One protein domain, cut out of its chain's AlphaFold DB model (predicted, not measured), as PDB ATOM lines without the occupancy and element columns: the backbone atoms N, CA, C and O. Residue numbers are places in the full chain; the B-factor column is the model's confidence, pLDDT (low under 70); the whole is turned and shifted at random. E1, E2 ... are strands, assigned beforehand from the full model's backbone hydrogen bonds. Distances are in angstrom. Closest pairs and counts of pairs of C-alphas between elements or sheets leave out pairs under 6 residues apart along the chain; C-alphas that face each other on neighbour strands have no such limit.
ATOM      1  N   LEU A 283     -15.797 -25.876 -34.250       96.88
ATOM      2  CA  LEU A 283     -15.776 -24.725 -35.145       96.88
ATOM      3  C   LEU A 283     -17.129 -24.649 -35.859       96.88
ATOM      4  O   LEU A 283     -17.414 -25.439 -36.762       96.88
ATOM      5  N   LEU A 284     -17.958 -23.693 -35.442       96.62
ATOM      6  CA  LEU A 284     -19.189 -23.330 -36.133       96.62
ATOM      7  C   LEU A 284     -18.891 -22.133 -37.034       96.62
ATOM      8  O   LEU A 284     -18.674 -21.027 -36.545       96.62
ATOM      9  N   ASP A 285     -18.845 -22.350 -38.342       96.81
ATOM     10  CA  ASP A 285     -18.415 -21.324 -39.288       96.81
ATOM     11  C   ASP A 285     -19.533 -20.947 -40.253       96.81
ATOM     12  O   ASP A 285     -20.271 -21.799 -40.747       96.81
ATOM     13  N   HIS A 286     -19.682 -19.658 -40.529       94.12
ATOM     14  CA  HIS A 286     -20.707 -19.158 -41.442       94.12
ATOM     15  C   HIS A 286     -20.204 -18.023 -42.327       94.12
ATOM     16  O   HIS A 286     -20.637 -17.914 -43.479       94.12
ATOM     17  N   ALA A 287     -19.322 -17.161 -41.816       92.19
ATOM     18  CA  ALA A 287     -18.832 -16.010 -42.559       92.19
ATOM     19  C   ALA A 287     -17.510 -15.462 -42.008       92.19
ATOM     20  O   ALA A 287     -17.198 -15.539 -40.825       92.19
ATOM     21  N   GLY A 288     -16.784 -14.766 -42.880       90.62
ATOM     22  CA  GLY A 288     -15.602 -14.007 -42.502       90.62
ATOM     23  C   GLY A 288     -14.290 -14.647 -42.927       90.62
ATOM     24  O   GLY A 288     -14.174 -15.849 -43.155       90.62
ATOM     25  N   ARG A 289     -13.273 -13.802 -43.091       94.38
ATOM     26  CA  ARG A 289     -11.920 -14.261 -43.431       94.38
ATOM     27  C   ARG A 289     -11.200 -14.618 -42.144       94.38
ATOM     28  O   ARG A 289     -11.111 -13.776 -41.262       94.38
ATOM     29  N   ALA A 290     -10.675 -15.829 -42.067       96.56
ATOM     30  CA  ALA A 290      -9.946 -16.343 -40.917       96.56
ATOM     31  C   ALA A 290      -9.000 -17.472 -41.350       96.56
ATOM     32  O   ALA A 290      -9.041 -17.942 -42.496       96.56
ATOM     33  N   GLN A 291      -8.143 -17.889 -40.427       97.88
ATOM     34  CA  GLN A 291      -7.362 -19.109 -40.548       97.88
ATOM     35  C   GLN A 291      -7.594 -19.951 -39.299       97.88
ATOM     36  O   GLN A 291      -7.463 -19.442 -38.186       97.88
ATOM     37  N   PHE A 292      -7.918 -21.223 -39.498       97.94
ATOM     38  CA  PHE A 292      -8.100 -22.195 -38.428       97.94
ATOM     39  C   PHE A 292      -7.160 -23.372 -38.639       97.94
ATOM     40  O   PHE A 292      -6.950 -23.816 -39.775       97.94
ATOM     41  N   VAL A 293      -6.601 -23.873 -37.545       97.12
ATOM     42  CA  VAL A 293      -5.805 -25.096 -37.526       97.12
ATOM     43  C   VAL A 293      -6.411 -26.036 -36.501       97.12
ATOM     44  O   VAL A 293      -6.499 -25.694 -35.330       97.12
ATOM     45  N   ASP A 294      -6.790 -27.225 -36.946       93.88
ATOM     46  CA  ASP A 294      -7.051 -28.358 -36.073       93.88
ATOM     47  C   ASP A 294      -5.851 -29.299 -36.127       93.88
ATOM     48  O   ASP A 294      -5.431 -29.733 -37.203       93.88
ATOM     49  N   ALA A 295      -5.276 -29.580 -34.967       85.88
ATOM     50  CA  ALA A 295      -4.095 -30.410 -34.827       85.88
ATOM     51  C   ALA A 295      -4.221 -31.416 -33.677       85.88
ATOM     52  O   ALA A 295      -3.197 -31.821 -33.128       85.88
ATOM     53  N   VAL A 296      -5.433 -31.803 -33.266       80.88
ATOM     54  CA  VAL A 296      -5.627 -32.735 -32.138       80.88
ATOM     55  C   VAL A 296      -6.892 -33.595 -32.293       80.88
ATOM     56  O   VAL A 296      -7.541 -33.635 -33.330       80.88
ATOM     57  N   LEU A 297      -7.219 -34.398 -31.282       82.56
ATOM     58  CA  LEU A 297      -8.286 -35.391 -31.375       82.56
ATOM     59  C   LEU A 297      -9.699 -34.792 -31.382       82.56
ATOM     60  O   LEU A 297     -10.064 -34.038 -30.488       82.56
ATOM     61  N   ASN A 298     -10.548 -35.317 -32.268       85.44
ATOM     62  CA  ASN A 298     -12.011 -35.258 -32.175       85.44
ATOM     63  C   ASN A 298     -12.598 -33.840 -32.109       85.44
ATOM     64  O   ASN A 298     -13.271 -33.498 -31.138       85.44
ATOM     65  N   SER A 299     -12.383 -33.032 -33.142       93.38
ATOM     66  CA  SER A 299     -13.108 -31.771 -33.301       93.38
ATOM     67  C   SER A 299     -14.394 -31.956 -34.114       93.38
ATOM     68  O   SER A 299     -14.628 -32.989 -34.759       93.38
ATOM     69  N   THR A 300     -15.231 -30.924 -34.095       96.50
ATOM     70  CA  THR A 300     -16.416 -30.810 -34.940       96.50
ATOM     71  C   THR A 300     -16.306 -29.573 -35.828       96.50
ATOM     72  O   THR A 300     -15.968 -28.492 -35.350       96.50
ATOM     73  N   LEU A 301     -16.614 -29.726 -37.118       97.56
ATOM     74  CA  LEU A 301     -16.745 -28.627 -38.074       97.56
ATOM     75  C   LEU A 301     -18.175 -28.591 -38.612       97.56
ATOM     76  O   LEU A 301     -18.634 -29.558 -39.220       97.56
ATOM     77  N   GLU A 302     -18.846 -27.458 -38.447       97.69
ATOM     78  CA  GLU A 302     -20.210 -27.239 -38.925       97.69
ATOM     79  C   GLU A 302     -20.316 -25.948 -39.747       97.69
ATOM     80  O   GLU A 302     -19.559 -24.996 -39.561       97.69
ATOM     81  N   GLY A 303     -21.284 -25.916 -40.668       97.38
ATOM     82  CA  GLY A 303     -21.611 -24.722 -41.449       97.38
ATOM     83  C   GLY A 303     -20.813 -24.570 -42.750       97.38
ATOM     84  O   GLY A 303     -20.838 -25.450 -43.614       97.38
ATOM     85  N   MET A 304     -20.198 -23.409 -42.960       97.12
ATOM     86  CA  MET A 304     -19.566 -22.992 -44.208       97.12
ATOM     87  C   MET A 304     -18.165 -22.429 -43.972       97.12
ATOM     88  O   MET A 304     -18.015 -21.499 -43.196       97.12
ATOM     89  N   ILE A 305     -17.183 -22.902 -44.744       98.06
ATOM     90  CA  ILE A 305     -15.866 -22.269 -44.909       98.06
ATOM     91  C   ILE A 305     -16.000 -21.203 -46.010       98.06
ATOM     92  O   ILE A 305     -16.096 -21.578 -47.186       98.06
ATOM     93  N   PRO A 306     -16.024 -19.892 -45.714       97.06
ATOM     94  CA  PRO A 306     -16.277 -18.853 -46.707       97.06
ATOM     95  C   PRO A 306     -15.077 -18.596 -47.627       97.06
ATOM     96  O   PRO A 306     -13.928 -18.955 -47.351       97.06
ATOM     97  N   ARG A 307     -15.314 -17.893 -48.739       95.75
ATOM     98  CA  ARG A 307     -14.239 -17.511 -49.671       95.75
ATOM     99  C   ARG A 307     -13.141 -16.701 -48.979       95.75
ATOM    100  O   ARG A 307     -13.402 -15.701 -48.315       95.75
ATOM    101  N   GLY A 308     -11.890 -17.078 -49.237       93.75
ATOM    102  CA  GLY A 308     -10.715 -16.408 -48.678       93.75
ATOM    103  C   GLY A 308     -10.376 -16.813 -47.241       93.75
ATOM    104  O   GLY A 308      -9.446 -16.233 -46.681       93.75
ATOM    105  N   GLN A 309     -11.101 -17.783 -46.679       97.50
ATOM    106  CA  GLN A 309     -10.786 -18.453 -45.424       97.50
ATOM    107  C   GLN A 309     -10.046 -19.775 -45.678       97.50
ATOM    108  O   GLN A 309     -10.196 -20.390 -46.742       97.50
ATOM    109  N   ILE A 310      -9.227 -20.188 -44.707       98.19
ATOM    110  CA  ILE A 310      -8.482 -21.449 -44.738       98.19
ATOM    111  C   ILE A 310      -8.735 -22.223 -43.444       98.19
ATOM    112  O   ILE A 310      -8.454 -21.714 -42.361       98.19
ATOM    113  N   VAL A 311      -9.183 -23.470 -43.570       98.31
ATOM    114  CA  VAL A 311      -9.199 -24.452 -42.477       98.31
ATOM    115  C   VAL A 311      -8.152 -25.512 -42.788       98.31
ATOM    116  O   VAL A 311      -8.160 -26.098 -43.872       98.31
ATOM    117  N   THR A 312      -7.231 -25.745 -41.860       97.88
ATOM    118  CA  THR A 312      -6.188 -26.767 -41.986       97.88
ATOM    119  C   THR A 312      -6.379 -27.829 -40.921       97.88
ATOM    120  O   THR A 312      -6.408 -27.510 -39.741       97.88
ATOM    121  N   VAL A 313      -6.455 -29.088 -41.334       97.00
ATOM    122  CA  VAL A 313      -6.478 -30.247 -40.443       97.00
ATOM    123  C   VAL A 313      -5.129 -30.949 -40.542       97.00
ATOM    124  O   VAL A 313      -4.728 -31.383 -41.626       97.00
ATOM    125  N   LEU A 314      -4.420 -31.035 -39.421       94.38
ATOM    126  CA  LEU A 314      -3.080 -31.593 -39.307       94.38
ATOM    127  C   LEU A 314      -3.123 -32.911 -38.536       94.38
ATOM    128  O   LEU A 314      -3.528 -32.947 -37.380       94.38
ATOM    129  N   GLY A 315      -2.639 -33.993 -39.144       92.00
ATOM    130  CA  GLY A 315      -2.443 -35.271 -38.460       92.00
ATOM    131  C   GLY A 315      -1.140 -35.267 -37.655       92.00
ATOM    132  O   GLY A 315      -0.066 -35.371 -38.247       92.00
ATOM    133  N   THR A 316      -1.216 -35.126 -36.330       86.62
ATOM    134  CA  THR A 316      -0.089 -34.741 -35.435       86.62
ATOM    135  C   THR A 316       0.145 -35.688 -34.248       86.62
ATOM    136  O   THR A 316       0.876 -35.329 -33.329       86.62
ATOM    137  N   GLY A 317      -0.419 -36.900 -34.264       79.81
ATOM    138  CA  GLY A 317      -0.259 -37.883 -33.181       79.81
ATOM    139  C   GLY A 317       1.201 -38.235 -32.794       79.81
ATOM    140  O   GLY A 317       2.165 -37.826 -33.455       79.81
ATOM    141  N   PRO A 318       1.410 -39.027 -31.725       85.19
ATOM    142  CA  PRO A 318       0.408 -39.773 -30.963       85.19
ATOM    143  C   PRO A 318      -0.383 -38.933 -29.955       85.19
ATOM    144  O   PRO A 318       0.123 -37.986 -29.366       85.19
ATOM    145  N   PHE A 319      -1.592 -39.395 -29.663       81.88
ATOM    146  CA  PHE A 319      -2.456 -38.909 -28.599       81.88
ATOM    147  C   PHE A 319      -2.825 -40.064 -27.664       81.88
ATOM    148  O   PHE A 319      -3.017 -41.186 -28.129       81.88
ATOM    149  N   ASN A 320      -2.951 -39.823 -26.360       79.44
ATOM    150  CA  ASN A 320      -3.338 -40.865 -25.405       79.44
ATOM    151  C   ASN A 320      -4.862 -40.873 -25.205       79.44
ATOM    152  O   ASN A 320      -5.412 -39.941 -24.625       79.44
ATOM    153  N   VAL A 321      -5.536 -41.921 -25.678       75.69
ATOM    154  CA  VAL A 321      -6.983 -42.125 -25.548       75.69
ATOM    155  C   VAL A 321      -7.225 -43.376 -24.717       75.69
ATOM    156  O   VAL A 321      -6.955 -44.490 -25.166       75.69
ATOM    157  N   SER A 322      -7.730 -43.204 -23.495       78.56
ATOM    158  CA  SER A 322      -8.045 -44.312 -22.578       78.56
ATOM    159  C   SER A 322      -6.882 -45.299 -22.369       78.56
ATOM    160  O   SER A 322      -7.094 -46.504 -22.263       78.56
ATOM    161  N   GLY A 323      -5.642 -44.796 -22.346       77.62
ATOM    162  CA  GLY A 323      -4.428 -45.604 -22.189       77.62
ATOM    163  C   GLY A 323      -3.844 -46.161 -23.494       77.62
ATOM    164  O   GLY A 323      -2.760 -46.741 -23.460       77.62
ATOM    165  N   ASN A 324      -4.510 -45.966 -24.636       78.06
ATOM    166  CA  ASN A 324      -4.037 -46.383 -25.955       78.06
ATOM    167  C   ASN A 324      -3.543 -45.188 -26.774       78.06
ATOM    168  O   ASN A 324      -4.126 -44.107 -26.738       78.06
ATOM    169  N   GLN A 325      -2.490 -45.388 -27.566       82.94
ATOM    170  CA  GLN A 325      -2.025 -44.359 -28.495       82.94
ATOM    171  C   GLN A 325      -2.897 -44.333 -29.754       82.94
ATOM    172  O   GLN A 325      -3.013 -45.335 -30.458       82.94
ATOM    173  N   SER A 326      -3.475 -43.171 -30.045       83.38
ATOM    174  CA  SER A 326      -4.124 -42.846 -31.313       83.38
ATOM    175  C   SER A 326      -3.204 -41.973 -32.158       83.38
ATOM    176  O   SER A 326      -2.520 -41.100 -31.633       83.38
ATOM    177  N   PHE A 327      -3.201 -42.179 -33.471       86.69
ATOM    178  CA  PHE A 327      -2.383 -41.416 -34.418       86.69
ATOM    179  C   PHE A 327      -3.246 -40.746 -35.488       86.69
ATOM    180  O   PHE A 327      -2.831 -40.625 -36.634       86.69
ATOM    181  N   SER A 328      -4.472 -40.353 -35.151       88.31
ATOM    182  CA  SER A 328      -5.384 -39.714 -36.099       88.31
ATOM    183  C   SER A 328      -5.965 -38.434 -35.527       88.31
ATOM    184  O   SER A 328      -6.536 -38.460 -34.440       88.31
ATOM    185  N   THR A 329      -5.880 -37.352 -36.290       92.50
ATOM    186  CA  THR A 329      -6.695 -36.151 -36.089       92.50
ATOM    187  C   THR A 329      -8.014 -36.375 -36.814       92.50
ATOM    188  O   THR A 329      -8.017 -36.679 -38.011       92.50
ATOM    189  N   SER A 330      -9.126 -36.266 -36.092       92.25
ATOM    190  CA  SER A 330     -10.461 -36.582 -36.607       92.25
ATOM    191  C   SER A 330     -11.367 -35.366 -36.500       92.25
ATOM    192  O   SER A 330     -11.554 -34.853 -35.400       92.25
ATOM    193  N   VAL A 331     -11.968 -34.977 -37.625       96.06
ATOM    194  CA  VAL A 331     -12.977 -33.916 -37.715       96.06
ATOM    195  C   VAL A 331     -14.307 -34.540 -38.109       96.06
ATOM    196  O   VAL A 331     -14.442 -35.129 -39.186       96.06
ATOM    197  N   SER A 332     -15.293 -34.409 -37.232       96.38
ATOM    198  CA  SER A 332     -16.672 -34.814 -37.493       96.38
ATOM    199  C   SER A 332     -17.454 -33.657 -38.108       96.38
ATOM    200  O   SER A 332     -17.315 -32.515 -37.678       96.38
ATOM    201  N   PHE A 333     -18.323 -33.942 -39.078       97.19
ATOM    202  CA  PHE A 333     -19.339 -32.986 -39.543       97.19
ATOM    203  C   PHE A 333     -20.676 -33.151 -38.809       97.19
ATOM    204  O   PHE A 333     -21.682 -32.565 -39.207       97.19
ATOM    205  N   ASN A 334     -20.706 -33.969 -37.752       95.88
ATOM    206  CA  ASN A 334     -21.855 -34.176 -36.869       95.88
ATOM    207  C   ASN A 334     -23.157 -34.581 -37.597       95.88
ATOM    208  O   ASN A 334     -24.263 -34.186 -37.243       95.88
ATOM    209  N   GLY A 335     -23.030 -35.351 -38.678       95.62
ATOM    210  CA  GLY A 335     -24.138 -35.773 -39.537       95.62
ATOM    211  C   GLY A 335     -24.676 -34.669 -40.455       95.62
ATOM    212  O   GLY A 335     -25.648 -34.890 -41.178       95.62
ATOM    213  N   THR A 336     -24.056 -33.488 -40.456       96.50
ATOM    214  CA  THR A 336     -24.509 -32.313 -41.205       96.50
ATOM    215  C   THR A 336     -23.808 -32.172 -42.562       96.50
ATOM    216  O   THR A 336     -22.996 -33.001 -42.993       96.50
ATOM    217  N   LYS A 337     -24.181 -31.111 -43.284       97.62
ATOM    218  CA  LYS A 337     -23.518 -30.683 -44.515       97.62
ATOM    219  C   LYS A 337     -22.566 -29.544 -44.185       97.62
ATOM    220  O   LYS A 337     -23.018 -28.516 -43.693       97.62
ATOM    221  N   VAL A 338     -21.303 -29.698 -44.567       98.44
ATOM    222  CA  VAL A 338     -20.313 -28.619 -44.539       98.44
ATOM    223  C   VAL A 338     -20.118 -28.091 -45.954       98.44
ATOM    224  O   VAL A 338     -19.876 -28.863 -46.886       98.44
ATOM    225  N   VAL A 339     -20.236 -26.777 -46.135       98.62
ATOM    226  CA  VAL A 339     -20.013 -26.112 -47.426       98.62
ATOM    227  C   VAL A 339     -18.623 -25.489 -47.445       98.62
ATOM    228  O   VAL A 339     -18.323 -24.614 -46.648       98.62
ATOM    229  N   ASN A 340     -17.764 -25.897 -48.374       98.69
ATOM    230  CA  ASN A 340     -16.455 -25.282 -48.562       98.69
ATOM    231  C   ASN A 340     -16.460 -24.349 -49.771       98.69
ATOM    232  O   ASN A 340     -16.349 -24.816 -50.902       98.69
ATOM    233  N   ASP A 341     -16.530 -23.043 -49.532       98.56
ATOM    234  CA  ASP A 341     -16.304 -21.992 -50.530       98.56
ATOM    235  C   ASP A 341     -14.859 -21.450 -50.484       98.56
ATOM    236  O   ASP A 341     -14.402 -20.810 -51.437       98.56
ATOM    237  N   GLY A 342     -14.144 -21.693 -49.383       98.31
ATOM    238  CA  GLY A 342     -12.755 -21.306 -49.145       98.31
ATOM    239  C   GLY A 342     -11.746 -22.399 -49.501       98.31
ATOM    240  O   GLY A 342     -11.764 -22.962 -50.599       98.31
ATOM    241  N   THR A 343     -10.799 -22.645 -48.592       98.62
ATOM    242  CA  THR A 343      -9.791 -23.706 -48.722       98.62
ATOM    243  C   THR A 343      -9.803 -24.618 -47.500       98.62
ATOM    244  O   THR A 343      -9.570 -24.159 -46.387       98.62
ATOM    245  N   LEU A 344      -9.987 -25.916 -47.729       98.69
ATOM    246  CA  LEU A 344      -9.806 -26.972 -46.740       98.69
ATOM    247  C   LEU A 344      -8.509 -27.730 -47.050       98.69
ATOM    248  O   LEU A 344      -8.375 -28.358 -48.103       98.69
ATOM    249  N   VAL A 345      -7.542 -27.667 -46.142       98.31
ATOM    250  CA  VAL A 345      -6.269 -28.385 -46.248       98.31
ATOM    251  C   VAL A 345      -6.298 -29.580 -45.309       98.31
ATOM    252  O   VAL A 345      -6.518 -29.422 -44.115       98.31
ATOM    253  N   LEU A 346      -6.045 -30.768 -45.846       97.69
ATOM    254  CA  LEU A 346      -5.921 -32.012 -45.096       97.69
ATOM    255  C   LEU A 346      -4.478 -32.478 -45.218       97.69
ATOM    256  O   LEU A 346      -4.024 -32.844 -46.307       97.69
ATOM    257  N   GLU A 347      -3.739 -32.417 -44.118       95.56
ATOM    258  CA  GLU A 347      -2.313 -32.702 -44.115       95.56
ATOM    259  C   GLU A 347      -1.959 -33.750 -43.061       95.56
ATOM    260  O   GLU A 347      -1.868 -33.468 -41.868       95.56
ATOM    261  N   ALA A 348      -1.704 -34.974 -43.520       93.50
ATOM    262  CA  ALA A 348      -1.130 -36.018 -42.684       93.50
ATOM    263  C   ALA A 348       0.378 -35.752 -42.510       93.50
ATOM    264  O   ALA A 348       1.148 -35.773 -43.484       93.50
ATOM    265  N   THR A 349       0.807 -35.440 -41.283       88.62
ATOM    266  CA  THR A 349       2.193 -35.028 -40.989       88.62
ATOM    267  C   THR A 349       3.009 -36.142 -40.336       88.62
ATOM    268  O   THR A 349       2.494 -37.215 -40.052       88.62
ATOM    269  N   GLY A 350       4.301 -35.883 -40.098       84.44
ATOM    270  CA  GLY A 350       5.201 -36.786 -39.379       84.44
ATOM    271  C   GLY A 350       6.080 -37.672 -40.260       84.44
ATOM    272  O   GLY A 350       6.147 -37.492 -41.476       84.44
ATOM    273  N   LYS A 351       6.815 -38.582 -39.611       80.44
ATOM    274  CA  LYS A 351       7.722 -39.561 -40.234       80.44
ATOM    275  C   LYS A 351       7.583 -40.932 -39.573       80.44
ATOM    276  O   LYS A 351       7.614 -41.041 -38.340       80.44
ATOM    277  N   GLY A 352       7.524 -41.977 -40.398       81.56
ATOM    278  CA  GLY A 352       7.323 -43.353 -39.941       81.56
ATOM    279  C   GLY A 352       6.047 -43.525 -39.107       81.56
ATOM    280  O   GLY A 352       5.127 -42.724 -39.185       81.56
ATOM    281  N   THR A 353       6.008 -44.552 -38.257       78.75
ATOM    282  CA  THR A 353       4.818 -44.920 -37.460       78.75
ATOM    283  C   THR A 353       4.851 -44.400 -36.019       78.75
ATOM    284  O   THR A 353       4.185 -44.949 -35.147       78.75
ATOM    285  N   LYS A 354       5.715 -43.420 -35.723       80.56
ATOM    286  CA  LYS A 354       5.965 -42.943 -34.347       80.56
ATOM    287  C   LYS A 354       5.745 -41.448 -34.155       80.56
ATOM    288  O   LYS A 354       5.652 -41.005 -33.018       80.56
ATOM    289  N   THR A 355       5.727 -40.678 -35.239       82.00
ATOM    290  CA  THR A 355       5.548 -39.225 -35.197       82.00
ATOM    291  C   THR A 355       4.528 -38.821 -36.248       82.00
ATOM    292  O   THR A 355       4.596 -39.324 -37.373       82.00
ATOM    293  N   GLY A 356       3.629 -37.911 -35.883       85.62
ATOM    294  CA  GLY A 356       2.528 -37.445 -36.716       85.62
ATOM    295  C   GLY A 356       1.338 -38.397 -36.741       85.62
ATOM    296  O   GLY A 356       1.138 -39.195 -35.825       85.62
ATOM    297  N   GLY A 357       0.520 -38.284 -37.782       91.25
ATOM    298  CA  GLY A 357      -0.725 -39.026 -37.842       91.25
ATOM    299  C   GLY A 357      -1.512 -38.863 -39.133       91.25
ATOM    300  O   GLY A 357      -1.230 -37.996 -39.963       91.25
ATOM    301  N   SER A 358      -2.531 -39.705 -39.265       93.69
ATOM    302  CA  SER A 358      -3.557 -39.603 -40.297       93.69
ATOM    303  C   SER A 358      -4.513 -38.439 -40.024       93.69
ATOM    304  O   SER A 358      -4.676 -37.989 -38.889       93.69
ATOM    305  N   VAL A 359      -5.185 -37.984 -41.077       95.69
ATOM    306  CA  VAL A 359      -6.323 -37.058 -40.995       95.69
ATOM    307  C   VAL A 359      -7.586 -37.817 -41.369       95.69
ATOM    308  O   VAL A 359      -7.580 -38.531 -42.366       95.69
ATOM    309  N   VAL A 360      -8.664 -37.652 -40.608       95.56
ATOM    310  CA  VAL A 360      -9.955 -38.294 -40.872       95.56
ATOM    311  C   VAL A 360     -11.058 -37.241 -40.881       95.56
ATOM    312  O   VAL A 360     -11.263 -36.553 -39.888       95.56
ATOM    313  N   LEU A 361     -11.792 -37.133 -41.989       96.81
ATOM    314  CA  LEU A 361     -13.070 -36.420 -42.039       96.81
ATOM    315  C   LEU A 361     -14.193 -37.444 -41.976       96.81
ATOM    316  O   LEU A 361     -14.213 -38.336 -42.820       96.81
ATOM    317  N   ASN A 362     -15.129 -37.332 -41.036       96.44
ATOM    318  CA  ASN A 362     -16.188 -38.329 -40.868       96.44
ATOM    319  C   ASN A 362     -17.571 -37.719 -40.589       96.44
ATOM    320  O   ASN A 362     -17.718 -36.525 -40.339       96.44
ATOM    321  N   ASN A 363     -18.591 -38.580 -40.660       95.50
ATOM    322  CA  ASN A 363     -19.961 -38.309 -40.226       95.50
ATOM    323  C   ASN A 363     -20.595 -37.049 -40.851       95.50
ATOM    324  O   ASN A 363     -20.812 -36.052 -40.172       95.50
ATOM    325  N   GLY A 364     -20.922 -37.094 -42.146       96.12
ATOM    326  CA  GLY A 364     -21.643 -36.014 -42.828       96.12
ATOM    327  C   GLY A 364     -21.371 -35.955 -44.329       96.12
ATOM    328  O   GLY A 364     -21.073 -36.965 -44.972       96.12
ATOM    329  N   THR A 365     -21.512 -34.768 -44.920       97.69
ATOM    330  CA  THR A 365     -21.254 -34.530 -46.352       97.69
ATOM    331  C   THR A 365     -20.513 -33.216 -46.580       97.69
ATOM    332  O   THR A 365     -20.928 -32.175 -46.078       97.69
ATOM    333  N   LEU A 366     -19.469 -33.253 -47.408       98.56
ATOM    334  CA  LEU A 366     -18.760 -32.079 -47.905       98.56
ATOM    335  C   LEU A 366     -19.352 -31.610 -49.238       98.56
ATOM    336  O   LEU A 366     -19.322 -32.342 -50.231       98.56
ATOM    337  N   ILE A 367     -19.824 -30.368 -49.295       98.69
ATOM    338  CA  ILE A 367     -20.152 -29.676 -50.545       98.69
ATOM    339  C   ILE A 367     -19.001 -28.727 -50.863       98.69
ATOM    340  O   ILE A 367     -18.844 -27.700 -50.215       98.69
ATOM    341  N   ASN A 368     -18.192 -29.056 -51.863       98.75
ATOM    342  CA  ASN A 368     -17.006 -28.282 -52.207       98.75
ATOM    343  C   ASN A 368     -17.254 -27.363 -53.411       98.75
ATOM    344  O   ASN A 368     -17.362 -27.841 -54.538       98.75
ATOM    345  N   ASN A 369     -17.286 -26.052 -53.181       98.56
ATOM    346  CA  ASN A 369     -17.259 -24.999 -54.202       98.56
ATOM    347  C   ASN A 369     -15.880 -24.324 -54.334       98.56
ATOM    348  O   ASN A 369     -15.653 -23.614 -55.312       98.56
ATOM    349  N   GLY A 370     -14.999 -24.506 -53.346       98.56
ATOM    350  CA  GLY A 370     -13.670 -23.908 -53.248       98.56
ATOM    351  C   GLY A 370     -12.550 -24.906 -53.539       98.56
ATOM    352  O   GLY A 370     -12.531 -25.567 -54.581       98.56
ATOM    353  N   SER A 371     -11.573 -25.010 -52.637       98.69
ATOM    354  CA  SER A 371     -10.444 -25.933 -52.782       98.69
ATOM    355  C   SER A 371     -10.334 -26.905 -51.618       98.69
ATOM    356  O   SER A 371     -10.369 -26.498 -50.462       98.69
ATOM    357  N   VAL A 372     -10.165 -28.186 -51.934       98.75
ATOM    358  CA  VAL A 372      -9.740 -29.227 -50.995       98.75
ATOM    359  C   VAL A 372      -8.358 -29.700 -51.419       98.75
ATOM    360  O   VAL A 372      -8.168 -30.117 -52.566       98.75
ATOM    361  N   ILE A 373      -7.393 -29.656 -50.505       98.50
ATOM    362  CA  ILE A 373      -6.017 -30.085 -50.764       98.50
ATOM    363  C   ILE A 373      -5.647 -31.178 -49.769       98.50
ATOM    364  O   ILE A 373      -5.436 -30.887 -48.597       98.50
ATOM    365  N   ALA A 374      -5.522 -32.413 -50.247       97.94
ATOM    366  CA  ALA A 374      -5.031 -33.543 -49.468       97.94
ATOM    367  C   ALA A 374      -3.538 -33.761 -49.733       97.94
ATOM    368  O   ALA A 374      -3.103 -33.764 -50.892       97.94
ATOM    369  N   ARG A 375      -2.741 -33.930 -48.675       95.19
ATOM    370  CA  ARG A 375      -1.316 -34.259 -48.788       95.19
ATOM    371  C   ARG A 375      -0.821 -35.075 -47.597       95.19
ATOM    372  O   ARG A 375      -1.181 -34.783 -46.461       95.19
ATOM    373  N   ASN A 376       0.097 -36.006 -47.849       90.81
ATOM    374  CA  ASN A 376       0.783 -36.746 -46.789       90.81
ATOM    375  C   ASN A 376       2.290 -36.516 -46.914       90.81
ATOM    376  O   ASN A 376       2.845 -36.569 -48.014       90.81
ATOM    377  N   LYS A 377       2.958 -36.264 -45.786       83.00
ATOM    378  CA  LYS A 377       4.423 -36.100 -45.743       83.00
ATOM    379  C   LYS A 377       5.177 -37.431 -45.763       83.00
ATOM    380  O   LYS A 377       6.323 -37.470 -46.205       83.00
ATOM    381  N   ASP A 378       4.541 -38.504 -45.301       86.31
ATOM    382  CA  ASP A 378       5.104 -39.850 -45.206       86.31
ATOM    383  C   ASP A 378       4.028 -40.876 -45.590       86.31
ATOM    384  O   ASP A 378       2.846 -40.675 -45.320       86.31
ATOM    385  N   LYS A 379       4.440 -41.983 -46.215       84.06
ATOM    386  CA  LYS A 379       3.554 -43.082 -46.636       84.06
ATOM    387  C   LYS A 379       2.921 -43.854 -45.472       84.06
ATOM    388  O   LYS A 379       2.061 -44.691 -45.697       84.06
ATOM    389  N   SER A 380       3.404 -43.639 -44.251       87.44
ATOM    390  CA  SER A 380       2.886 -44.286 -43.042       87.44
ATOM    391  C   SER A 380       1.530 -43.723 -42.611       87.44
ATOM    392  O   SER A 380       0.856 -44.350 -41.799       87.44
ATOM    393  N   TRP A 381       1.137 -42.562 -43.146       91.38
ATOM    394  CA  TRP A 381      -0.083 -41.853 -42.777       91.38
ATOM    395  C   TRP A 381      -0.967 -41.584 -43.992       91.38
ATOM    396  O   TRP A 381      -0.475 -41.395 -45.108       91.38
ATOM    397  N   GLY A 382      -2.277 -41.545 -43.752       92.75
ATOM    398  CA  GLY A 382      -3.312 -41.360 -44.763       92.75
ATOM    399  C   GLY A 382      -4.177 -40.133 -44.506       92.75
ATOM    400  O   GLY A 382      -4.355 -39.712 -43.362       92.75
ATOM    401  N   VAL A 383      -4.765 -39.583 -45.565       96.94
ATOM    402  CA  VAL A 383      -5.943 -38.717 -45.441       96.94
ATOM    403  C   VAL A 383      -7.163 -39.571 -45.757       96.94
ATOM    404  O   VAL A 383      -7.260 -40.116 -46.851       96.94
ATOM    405  N   HIS A 384      -8.091 -39.682 -44.817       96.31
ATOM    406  CA  HIS A 384      -9.303 -40.485 -44.919       96.31
ATOM    407  C   HIS A 384     -10.510 -39.557 -45.054       96.31
ATOM    408  O   HIS A 384     -10.825 -38.764 -44.167       96.31
ATOM    409  N   LEU A 385     -11.183 -39.647 -46.193       96.12
ATOM    410  CA  LEU A 385     -12.394 -38.922 -46.524       96.12
ATOM    411  C   LEU A 385     -13.591 -39.858 -46.319       96.12
ATOM    412  O   LEU A 385     -14.089 -40.476 -47.257       96.12
ATOM    413  N   GLN A 386     -14.051 -39.943 -45.073       96.62
ATOM    414  CA  GLN A 386     -15.156 -40.799 -44.626       96.62
ATOM    415  C   GLN A 386     -16.496 -40.053 -44.571       96.62
ATOM    416  O   GLN A 386     -17.381 -40.329 -43.758       96.62
ATOM    417  N   VAL A 387     -16.642 -39.069 -45.453       96.75
ATOM    418  CA  VAL A 387     -17.861 -38.288 -45.672       96.75
ATOM    419  C   VAL A 387     -18.282 -38.420 -47.128       96.75
ATOM    420  O   VAL A 387     -17.468 -38.741 -47.998       96.75
ATOM    421  N   GLY A 388     -19.557 -38.156 -47.413       96.88
ATOM    422  CA  GLY A 388     -19.986 -37.941 -48.796       96.88
ATOM    423  C   GLY A 388     -19.303 -36.702 -49.379       96.88
ATOM    424  O   GLY A 388     -19.079 -35.727 -48.661       96.88
ATOM    425  N   LEU A 389     -18.993 -36.711 -50.674       98.06
ATOM    426  CA  LEU A 389     -18.364 -35.577 -51.355       98.06
ATOM    427  C   LEU A 389     -19.183 -35.142 -52.570       98.06
ATOM    428  O   LEU A 389     -19.413 -35.917 -53.493       98.06
ATOM    429  N   VAL A 390     -19.536 -33.861 -52.627       98.56
ATOM    430  CA  VAL A 390     -20.060 -33.215 -53.835       98.56
ATOM    431  C   VAL A 390     -19.101 -32.102 -54.238       98.56
ATOM    432  O   VAL A 390     -19.144 -31.002 -53.692       98.56
ATOM    433  N   ASN A 391     -18.227 -32.381 -55.203       98.75
ATOM    434  CA  ASN A 391     -17.340 -31.381 -55.785       98.75
ATOM    435  C   ASN A 391     -18.082 -30.606 -56.876       98.75
ATOM    436  O   ASN A 391     -18.259 -31.100 -57.991       98.75
ATOM    437  N   GLN A 392     -18.544 -29.404 -56.549       98.62
ATOM    438  CA  GLN A 392     -19.322 -28.549 -57.440       98.62
ATOM    439  C   GLN A 392     -18.469 -28.006 -58.588       98.62
ATOM    440  O   GLN A 392     -17.249 -28.109 -58.578       98.62
ATOM    441  N   ARG A 393     -19.102 -27.397 -59.597       98.00
ATOM    442  CA  ARG A 393     -18.416 -26.934 -60.824       98.00
ATOM    443  C   ARG A 393     -17.239 -25.987 -60.574       98.00
ATOM    444  O   ARG A 393     -16.250 -26.065 -61.292       98.00
ATOM    445  N   ALA A 394     -17.361 -25.103 -59.586       97.38
ATOM    446  CA  ALA A 394     -16.285 -24.194 -59.181       97.38
ATOM    447  C   ALA A 394     -15.230 -24.876 -58.289       97.38
ATOM    448  O   ALA A 394     -14.119 -24.368 -58.151       97.38
ATOM    449  N   GLY A 395     -15.581 -26.024 -57.711       98.62
ATOM    450  CA  GLY A 395     -14.776 -26.753 -56.750       98.62
ATOM    451  C   GLY A 395     -13.578 -27.466 -57.369       98.62
ATOM    452  O   GLY A 395     -13.597 -27.961 -58.504       98.62
ATOM    453  N   SER A 396     -12.522 -27.559 -56.569       98.62
ATOM    454  CA  SER A 396     -11.322 -28.332 -56.859       98.62
ATOM    455  C   SER A 396     -10.987 -29.281 -55.714       98.62
ATOM    456  O   SER A 396     -11.029 -28.892 -54.548       98.62
ATOM    457  N   VAL A 397     -10.623 -30.516 -56.051       98.75
ATOM    458  CA  VAL A 397     -10.040 -31.491 -55.122       98.75
ATOM    459  C   VAL A 397      -8.677 -31.896 -55.663       98.75
ATOM    460  O   VAL A 397      -8.562 -32.363 -56.797       98.75
ATOM    461  N   SER A 398      -7.632 -31.703 -54.867       98.50
ATOM    462  CA  SER A 398      -6.260 -32.005 -55.257       98.50
ATOM    463  C   SER A 398      -5.607 -32.948 -54.261       98.50
ATOM    464  O   SER A 398      -5.388 -32.577 -53.110       98.50
ATOM    465  N   VAL A 399      -5.210 -34.127 -54.732       98.06
ATOM    466  CA  VAL A 399      -4.280 -35.007 -54.020       98.06
ATOM    467  C   VAL A 399      -2.868 -34.593 -54.426       98.06
ATOM    468  O   VAL A 399      -2.384 -34.899 -55.521       98.06
ATOM    469  N   ALA A 400      -2.245 -33.779 -53.580       95.69
ATOM    470  CA  ALA A 400      -0.955 -33.154 -53.854       95.69
ATOM    471  C   ALA A 400       0.234 -34.087 -53.566       95.69
ATOM    472  O   ALA A 400       1.296 -33.909 -54.156       95.69
ATOM    473  N   GLY A 401       0.060 -35.089 -52.702       92.44
ATOM    474  CA  GLY A 401       1.087 -36.073 -52.356       92.44
ATOM    475  C   GLY A 401       0.549 -37.131 -51.396       92.44
ATOM    476  O   GLY A 401      -0.402 -36.857 -50.666       92.44
ATOM    477  N   GLY A 402       1.154 -38.318 -51.381       91.31
ATOM    478  CA  GLY A 402       0.690 -39.423 -50.539       91.31
ATOM    479  C   GLY A 402      -0.648 -40.001 -50.995       91.31
ATOM    480  O   GLY A 402      -0.943 -40.002 -52.186       91.31
ATOM    481  N   GLU A 403      -1.438 -40.493 -50.050       94.25
ATOM    482  CA  GLU A 403      -2.658 -41.261 -50.299       94.25
ATOM    483  C   GLU A 403      -3.897 -40.566 -49.714       94.25
ATOM    484  O   GLU A 403      -3.933 -40.230 -48.523       94.25
ATOM    485  N   LEU A 404      -4.913 -40.379 -50.561       96.50
ATOM    486  CA  LEU A 404      -6.277 -40.031 -50.170       96.50
ATOM    487  C   LEU A 404      -7.150 -41.288 -50.239       96.50
ATOM    488  O   LEU A 404      -7.295 -41.891 -51.304       96.50
ATOM    489  N   PHE A 405      -7.761 -41.646 -49.117       95.44
ATOM    490  CA  PHE A 405      -8.620 -42.809 -48.954       95.44
ATOM    491  C   PHE A 405     -10.082 -42.391 -48.847       95.44
ATOM    492  O   PHE A 405     -10.437 -41.567 -48.012       95.44
ATOM    493  N   GLN A 406     -10.943 -42.999 -49.649       94.50
ATOM    494  CA  GLN A 406     -12.374 -43.105 -49.390       94.50
ATOM    495  C   GLN A 406     -12.651 -44.545 -48.995       94.50
ATOM    496  O   GLN A 406     -12.944 -45.379 -49.843       94.50
ATOM    497  N   ASP A 407     -12.440 -44.843 -47.720       87.50
ATOM    498  CA  ASP A 407     -12.425 -46.196 -47.156       87.50
ATOM    499  C   ASP A 407     -13.703 -46.567 -46.395       87.50
ATOM    500  O   ASP A 407     -13.846 -47.678 -45.889       87.50
ATOM    501  N   THR A 408     -14.671 -45.657 -46.377       88.12
ATOM    502  CA  THR A 408     -16.063 -45.944 -46.038       88.12
ATOM    503  C   THR A 408     -16.911 -45.903 -47.298       88.12
ATOM    504  O   THR A 408     -16.588 -45.170 -48.231       88.12
ATOM    505  N   ALA A 409     -18.030 -46.629 -47.308       90.06
ATOM    506  CA  ALA A 409     -18.967 -46.682 -48.430       90.06
ATOM    507  C   ALA A 409     -19.757 -45.365 -48.620       90.06
ATOM    508  O   ALA A 409     -20.984 -45.335 -48.533       90.06
ATOM    509  N   THR A 410     -19.052 -44.257 -48.858       92.44
ATOM    510  CA  THR A 410     -19.615 -42.930 -49.096       92.44
ATOM    511  C   THR A 410     -19.638 -42.611 -50.594       92.44
ATOM    512  O   THR A 410     -18.747 -43.016 -51.347       92.44
ATOM    513  N   PRO A 411     -20.672 -41.899 -51.073       95.75
ATOM    514  CA  PRO A 411     -20.747 -41.485 -52.465       95.75
ATOM    515  C   PRO A 411     -19.926 -40.217 -52.719       95.75
ATOM    516  O   PRO A 411     -19.914 -39.283 -51.911       95.75
ATOM    517  N   SER A 412     -19.321 -40.155 -53.901       97.50
ATOM    518  CA  SER A 412     -18.629 -38.980 -54.425       97.50
ATOM    519  C   SER A 412     -19.154 -38.575 -55.784       97.50
ATOM    520  O   SER A 412     -19.281 -39.397 -56.687       97.50
ATOM    521  N   VAL A 413     -19.404 -37.284 -55.956       98.31
ATOM    522  CA  VAL A 413     -19.839 -36.701 -57.221       98.31
ATOM    523  C   VAL A 413     -18.885 -35.584 -57.612       98.31
ATOM    524  O   VAL A 413     -18.666 -34.642 -56.852       98.31
ATOM    525  N   ASN A 414     -18.335 -35.673 -58.822       98.50
ATOM    526  CA  ASN A 414     -17.473 -34.655 -59.399       98.50
ATOM    527  C   ASN A 414     -18.168 -33.905 -60.541       98.50
ATOM    528  O   ASN A 414     -18.346 -34.431 -61.644       98.50
ATOM    529  N   HIS A 415     -18.490 -32.639 -60.287       98.38
ATOM    530  CA  HIS A 415     -18.875 -31.637 -61.281       98.38
ATOM    531  C   HIS A 415     -17.764 -30.602 -61.539       98.38
ATOM    532  O   HIS A 415     -17.844 -29.865 -62.522       98.38
ATOM    533  N   GLY A 416     -16.748 -30.535 -60.673       98.44
ATOM    534  CA  GLY A 416     -15.613 -29.611 -60.746       98.44
ATOM    535  C   GLY A 416     -14.339 -30.251 -61.291       98.44
ATOM    536  O   GLY A 416     -14.378 -31.038 -62.236       98.44
ATOM    537  N   ARG A 417     -13.191 -29.900 -60.708       98.50
ATOM    538  CA  ARG A 417     -11.886 -30.465 -61.078       98.50
ATOM    539  C   ARG A 417     -11.349 -31.389 -59.991       98.50
ATOM    540  O   ARG A 417     -11.255 -30.985 -58.836       98.50
ATOM    541  N   VAL A 418     -10.903 -32.580 -60.376       98.81
ATOM    542  CA  VAL A 418     -10.129 -33.481 -59.511       98.81
ATOM    543  C   VAL A 418      -8.734 -33.650 -60.096       98.81
ATOM    544  O   VAL A 418      -8.583 -33.829 -61.304       98.81
ATOM    545  N   SER A 419      -7.695 -33.591 -59.267       98.50
ATOM    546  CA  SER A 419      -6.341 -33.930 -59.705       98.50
ATOM    547  C   SER A 419      -5.578 -34.784 -58.715       98.50
ATOM    548  O   SER A 419      -5.576 -34.502 -57.521       98.50
ATOM    549  N   VAL A 420      -4.864 -35.770 -59.249       98.56
ATOM    550  CA  VAL A 420      -3.939 -36.629 -58.512       98.56
ATOM    551  C   VAL A 420      -2.538 -36.367 -59.048       98.56
ATOM    552  O   VAL A 420      -2.283 -36.512 -60.245       98.56
ATOM    553  N   SER A 421      -1.642 -35.909 -58.178       97.88
ATOM    554  CA  SER A 421      -0.275 -35.539 -58.554       97.88
ATOM    555  C   SER A 421       0.611 -36.766 -58.769       97.88
ATOM    556  O   SER A 421       0.297 -37.866 -58.324       97.88
ATOM    557  N   ALA A 422       1.741 -36.584 -59.456       96.50
ATOM    558  CA  ALA A 422       2.728 -37.653 -59.597       96.50
ATOM    559  C   ALA A 422       3.216 -38.116 -58.214       96.50
ATOM    560  O   ALA A 422       3.520 -37.291 -57.356       96.50
ATOM    561  N   GLY A 423       3.266 -39.433 -58.001       93.12
ATOM    562  CA  GLY A 423       3.603 -40.027 -56.703       93.12
ATOM    563  C   GLY A 423       2.480 -39.992 -55.657       93.12
ATOM    564  O   GLY A 423       2.706 -40.456 -54.543       93.12
ATOM    565  N   ALA A 424       1.295 -39.472 -55.993       96.44
ATOM    566  CA  ALA A 424       0.111 -39.522 -55.139       96.44
ATOM    567  C   ALA A 424      -0.867 -40.628 -55.576       96.44
ATOM    568  O   ALA A 424      -0.879 -41.026 -56.747       96.44
ATOM    569  N   SER A 425      -1.714 -41.085 -54.653       96.25
ATOM    570  CA  SER A 425      -2.788 -42.044 -54.905       96.25
ATOM    571  C   SER A 425      -4.139 -41.531 -54.394       96.25
ATOM    572  O   SER A 425      -4.232 -40.882 -53.350       96.25
ATOM    573  N   TYR A 426      -5.199 -41.813 -55.147       97.56
ATOM    574  CA  TYR A 426      -6.579 -41.678 -54.691       97.56
ATOM    575  C   TYR A 426      -7.246 -43.054 -54.765       97.56
ATOM    576  O   TYR A 426      -7.394 -43.614 -55.851       97.56
ATOM    577  N   LEU A 427      -7.611 -43.609 -53.612       96.06
ATOM    578  CA  LEU A 427      -8.314 -44.878 -53.493       96.06
ATOM    579  C   LEU A 427      -9.782 -44.656 -53.113       96.06
ATOM    580  O   LEU A 427     -10.068 -44.045 -52.088       96.06
ATOM    581  N   VAL A 428     -10.697 -45.213 -53.906       96.56
ATOM    582  CA  VAL A 428     -12.129 -45.314 -53.597       96.56
ATOM    583  C   VAL A 428     -12.460 -46.763 -53.270       96.56
ATOM    584  O   VAL A 428     -12.236 -47.641 -54.104       96.56
ATOM    585  N   GLN A 429     -12.983 -47.020 -52.074       94.00
ATOM    586  CA  GLN A 429     -13.237 -48.358 -51.553       94.00
ATOM    587  C   GLN A 429     -14.657 -48.490 -50.986       94.00
ATOM    588  O   GLN A 429     -15.079 -47.708 -50.141       94.00
ATOM    589  N   GLY A 430     -15.422 -49.477 -51.459       90.69
ATOM    590  CA  GLY A 430     -16.789 -49.756 -50.981       90.69
ATOM    591  C   GLY A 430     -17.874 -48.749 -51.400       90.69
ATOM    592  O   GLY A 430     -19.057 -49.069 -51.325       90.69
ATOM    593  N   GLY A 431     -17.496 -47.533 -51.809       93.00
ATOM    594  CA  GLY A 431     -18.404 -46.441 -52.170       93.00
ATOM    595  C   GLY A 431     -18.646 -46.282 -53.674       93.00
ATOM    596  O   GLY A 431     -18.653 -47.243 -54.448       93.00
ATOM    597  N   SER A 432     -18.849 -45.038 -54.108       96.50
ATOM    598  CA  SER A 432     -19.014 -44.707 -55.525       96.50
ATOM    599  C   SER A 432     -18.370 -43.377 -55.898       96.50
ATOM    600  O   SER A 432     -18.268 -42.465 -55.079       96.50
ATOM    601  N   PHE A 433     -17.956 -43.258 -57.157       98.06
ATOM    602  CA  PHE A 433     -17.405 -42.039 -57.732       98.06
ATOM    603  C   PHE A 433     -18.057 -41.750 -59.088       98.06
ATOM    604  O   PHE A 433     -17.798 -42.430 -60.079       98.06
ATOM    605  N   ALA A 434     -18.902 -40.723 -59.143       98.19
ATOM    606  CA  ALA A 434     -19.560 -40.268 -60.359       98.19
ATOM    607  C   ALA A 434     -18.829 -39.059 -60.950       98.19
ATOM    608  O   ALA A 434     -18.834 -37.968 -60.374       98.19
ATOM    609  N   ASN A 435     -18.222 -39.230 -62.123       98.31
ATOM    610  CA  ASN A 435     -17.515 -38.170 -62.824       98.31
ATOM    611  C   ASN A 435     -18.366 -37.557 -63.939       98.31
ATOM    612  O   ASN A 435     -18.836 -38.252 -64.838       98.31
ATOM    613  N   SER A 436     -18.506 -36.233 -63.919       97.81
ATOM    614  CA  SER A 436     -19.175 -35.463 -64.977       97.81
ATOM    615  C   SER A 436     -18.330 -34.300 -65.510       97.81
ATOM    616  O   SER A 436     -18.837 -33.441 -66.232       97.81
ATOM    617  N   SER A 437     -17.049 -34.245 -65.135       97.56
ATOM    618  CA  SER A 437     -16.152 -33.129 -65.431       97.56
ATOM    619  C   SER A 437     -14.693 -33.607 -65.546       97.56
ATOM    620  O   SER A 437     -14.443 -34.724 -66.000       97.56
ATOM    621  N   SER A 438     -13.717 -32.755 -65.225       97.56
ATOM    622  CA  SER A 438     -12.291 -33.021 -65.433       97.56
ATOM    623  C   SER A 438     -11.657 -33.779 -64.265       97.56
ATOM    624  O   SER A 438     -11.736 -33.357 -63.106       97.56
ATOM    625  N   VAL A 439     -10.959 -34.861 -64.605       98.62
ATOM    626  CA  VAL A 439     -10.035 -35.598 -63.744       98.62
ATOM    627  C   VAL A 439      -8.660 -35.587 -64.408       98.62
ATOM    628  O   VAL A 439      -8.501 -36.060 -65.530       98.62
ATOM    629  N   VAL A 440      -7.649 -35.062 -63.719       98.50
ATOM    630  CA  VAL A 440      -6.250 -35.095 -64.173       98.50
ATOM    631  C   VAL A 440      -5.466 -36.038 -63.272       98.50
ATOM    632  O   VAL A 440      -5.116 -35.684 -62.147       98.50
ATOM    633  N   ASN A 441      -5.177 -37.235 -63.765       98.38
ATOM    634  CA  ASN A 441      -4.491 -38.278 -63.022       98.38
ATOM    635  C   ASN A 441      -3.030 -38.409 -63.477       98.38
ATOM    636  O   ASN A 441      -2.729 -39.065 -64.466       98.38
ATOM    637  N   LYS A 442      -2.095 -37.790 -62.753       98.31
ATOM    638  CA  LYS A 442      -0.646 -37.991 -62.950       98.31
ATOM    639  C   LYS A 442      -0.057 -39.017 -61.977       98.31
ATOM    640  O   LYS A 442       1.123 -39.343 -62.086       98.31
ATOM    641  N   GLY A 443      -0.857 -39.482 -61.022       97.69
ATOM    642  CA  GLY A 443      -0.498 -40.480 -60.021       97.69
ATOM    643  C   GLY A 443      -1.231 -41.792 -60.272       97.69
ATOM    644  O   GLY A 443      -1.210 -42.306 -61.394       97.69
ATOM    645  N   VAL A 444      -1.863 -42.319 -59.224       96.94
ATOM    646  CA  VAL A 444      -2.679 -43.539 -59.253       96.94
ATOM    647  C   VAL A 444      -4.097 -43.218 -58.783       96.94
ATOM    648  O   VAL A 444      -4.276 -42.573 -57.754       96.94
ATOM    649  N   PHE A 445      -5.110 -43.690 -59.506       98.06
ATOM    650  CA  PHE A 445      -6.505 -43.597 -59.083       98.06
ATOM    651  C   PHE A 445      -7.109 -44.998 -59.138       98.06
ATOM    652  O   PHE A 445      -7.244 -45.562 -60.224       98.06
ATOM    653  N   ASN A 446      -7.463 -45.537 -57.973       96.31
ATOM    654  CA  ASN A 446      -7.944 -46.902 -57.808       96.31
ATOM    655  C   ASN A 446      -9.395 -46.922 -57.344       96.31
ATOM    656  O   ASN A 446      -9.776 -46.188 -56.435       96.31
ATOM    657  N   VAL A 447     -10.178 -47.814 -57.939       96.88
ATOM    658  CA  VAL A 447     -11.565 -48.083 -57.561       96.88
ATOM    659  C   VAL A 447     -11.653 -49.548 -57.153       96.88
ATOM    660  O   VAL A 447     -11.527 -50.430 -58.003       96.88
ATOM    661  N   ASN A 448     -11.858 -49.817 -55.864       93.69
ATOM    662  CA  ASN A 448     -11.820 -51.156 -55.273       93.69
ATOM    663  C   ASN A 448     -13.163 -51.501 -54.623       93.69
ATOM    664  O   ASN A 448     -13.578 -50.830 -53.680       93.69
ATOM    665  N   SER A 449     -13.815 -52.578 -55.065       93.88
ATOM    666  CA  SER A 449     -15.132 -52.972 -54.543       93.88
ATOM    667  C   SER A 449     -16.122 -51.795 -54.514       93.88
ATOM    668  O   SER A 449     -16.849 -51.606 -53.545       93.88
ATOM    669  N   ALA A 450     -16.060 -50.947 -55.541       96.06
ATOM    670  CA  ALA A 450     -16.754 -49.666 -55.625       96.06
ATOM    671  C   ALA A 450     -17.234 -49.410 -57.060       96.06
ATOM    672  O   ALA A 450     -16.798 -50.067 -58.005       96.06
ATOM    673  N   THR A 451     -18.108 -48.424 -57.243       97.25
ATOM    674  CA  THR A 451     -18.620 -48.072 -58.577       97.25
ATOM    675  C   THR A 451     -17.987 -46.789 -59.093       97.25
ATOM    676  O   THR A 451     -18.124 -45.737 -58.473       97.25
ATOM    677  N   TRP A 452     -17.367 -46.842 -60.271       98.19
ATOM    678  CA  TRP A 452     -17.066 -45.653 -61.064       98.19
ATOM    679  C   TRP A 452     -18.189 -45.412 -62.071       98.19
ATOM    680  O   TRP A 452     -18.518 -46.298 -62.855       98.19
ATOM    681  N   SER A 453     -18.749 -44.203 -62.098       98.12
ATOM    682  CA  SER A 453     -19.721 -43.792 -63.116       98.12
ATOM    683  C   SER A 453     -19.159 -42.669 -63.978       98.12
ATOM    684  O   SER A 453     -18.965 -41.550 -63.506       98.12
ATOM    685  N   GLN A 454     -18.918 -42.948 -65.256       97.75
ATOM    686  CA  GLN A 454     -18.386 -41.981 -66.215       97.75
ATOM    687  C   GLN A 454     -19.547 -41.323 -66.974       97.75
ATOM    688  O   GLN A 454     -19.981 -41.778 -68.029       97.75
ATOM    689  N   LEU A 455     -20.097 -40.259 -66.383       96.94
ATOM    690  CA  LEU A 455     -21.311 -39.588 -66.856       96.94
ATOM    691  C   LEU A 455     -21.029 -38.527 -67.926       96.94
ATOM    692  O   LEU A 455     -21.866 -38.304 -68.796       96.94
ATOM    693  N   ALA A 456     -19.895 -37.826 -67.821       94.94
ATOM    694  CA  ALA A 456     -19.422 -36.807 -68.763       94.94
ATOM    695  C   ALA A 456     -17.974 -36.378 -68.439       94.94
ATOM    696  O   ALA A 456     -17.375 -36.833 -67.465       94.94
ATOM    697  N   GLY A 457     -17.427 -35.441 -69.218       94.00
ATOM    698  CA  GLY A 457     -16.135 -34.812 -68.935       94.00
ATOM    699  C   GLY A 457     -14.937 -35.579 -69.495       94.00
ATOM    700  O   GLY A 457     -15.052 -36.252 -70.526       94.00
ATOM    701  N   SER A 458     -13.775 -35.425 -68.857       95.25
ATOM    702  CA  SER A 458     -12.532 -36.067 -69.288       95.25
ATOM    703  C   SER A 458     -11.718 -36.651 -68.135       95.25
ATOM    704  O   SER A 458     -11.684 -36.093 -67.040       95.25
ATOM    705  N   VAL A 459     -11.025 -37.755 -68.413       96.94
ATOM    706  CA  VAL A 459      -9.908 -38.272 -67.622       96.94
ATOM    707  C   VAL A 459      -8.641 -38.135 -68.459       96.94
ATOM    708  O   VAL A 459      -8.536 -38.713 -69.543       96.94
ATOM    709  N   GLU A 460      -7.681 -37.366 -67.959       96.56
ATOM    710  CA  GLU A 460      -6.387 -37.120 -68.594       96.56
ATOM    711  C   GLU A 460      -5.240 -37.687 -67.754       96.56
ATOM    712  O   GLU A 460      -5.300 -37.681 -66.526       96.56
ATOM    713  N   GLY A 461      -4.159 -38.107 -68.414       97.00
ATOM    714  CA  GLY A 461      -2.996 -38.715 -67.767       97.00
ATOM    715  C   GLY A 461      -3.094 -40.240 -67.725       97.00
ATOM    716  O   GLY A 461      -3.415 -40.857 -68.736       97.00
ATOM    717  N   HIS A 462      -2.767 -40.850 -66.588       97.56
ATOM    718  CA  HIS A 462      -2.861 -42.293 -66.393       97.56
ATOM    719  C   HIS A 462      -4.317 -42.761 -66.311       97.56
ATOM    720  O   HIS A 462      -5.182 -42.068 -65.766       97.56
ATOM    721  N   ALA A 463      -4.562 -43.977 -66.798       97.50
ATOM    722  CA  ALA A 463      -5.862 -44.624 -66.710       97.50
ATOM    723  C   ALA A 463      -6.327 -44.794 -65.253       97.50
ATOM    724  O   ALA A 463      -5.510 -45.002 -64.351       97.50
TER     725      ALA A 463
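Overview. This is residues 283 to 463 of the 712 residues of an uncharacterized protein of Acidimicrobiaceae bacterium (UniProt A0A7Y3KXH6). The backbone is wound in stacked turns, a solenoid whose parallel strands line three walls, with a small hairpin, E5 and E6, set off at one end. One wall holds E2, E4, E9, E11, E15, E18, E21 and residues 396 to 401 of E13; the other two meet at the bends of E10 and E12. The printed part has 181 residues with 21 named strands, E1 to E21 in order, and no named helix: the class is all strand. Nineteen strands form one twisted, branched sheet with parallel neighbours. The whole is compact, with a radius of gyration of the C-alphas of 15.4 A and spans of 48 by 37 by 25 A.

Arrangement. E1, residues 283 to 285, is parallel to E3, residues 299 to 305; N 285 and O 302, 3.0 A apart, are within hydrogen-bond range, as are the N and O pairs below. E2, residues 291 to 294, is parallel to E4, residues 310 to 315 (N 294 and O 312, 2.8 A). E5, residues 319 to 321, and E6, residues 324 to 326, form an antiparallel hairpin (N 321 and O 324, 2.8 A). E6 runs on into E7, residues 328 to 332, at 70 degrees. E3 is also parallel to E7 (N 301 and O 332, 2.9 A) and to E8, residues 337 to 340 (N 305 and O 339, 2.8 A). E9, residues 343 to 348, has E4 on one side (N 313 and O 345, 2.8 A) and E11, residues 371 to 376, on the other (N 346 and O 373, 2.8 A). E10, residues 358 to 368, has E7 and E8 on one side and E12, residues 383 to 391, on the other (N 368 and O 390, 2.8 A). E13, residues 396 to 406, has E11 and E12 on one side, and E15, residues 417 to 420, and E16, residues 424 to 429, on the other (N 406 and O 427, 2.8 A). E14, residues 411 to 414, has E12 on one side and E17, residues 432 to 435, on the other (N 414 and O 434, 2.8 A). E18, residues 438 to 441, is parallel to E15 at 5 degrees (N 420 and O 440, 2.9 A). E19, residues 444 to 448, is parallel to E16 (N 448 and O 428, 2.8 A). The edge strands E20, residues 451 to 454, and E21, residues 458 to 461, are parallel to E17 (N 435 and O 453, 2.8 A) and E18 (N 441 and O 460, 2.8 A).

Along the chain. C-alpha 283 of E1 is at (-15.776, -24.725, -35.145), and C-alpha 461 of E21 at (-2.996, -38.715, -67.767). E10 is 21.2 A long and bends by 103 degrees at residue 364. E12, 17.1 A, bends by 91 degrees at residue 387, and E13, 16.6 A, by 125 degrees at residue 402.

Size, cuts and confidence. The C-alphas of Gly 323 and Ala 456 are the two farthest apart, at 49.7 A. The printed part has no cut and no long link. No printed residue is under 70 in pLDDT.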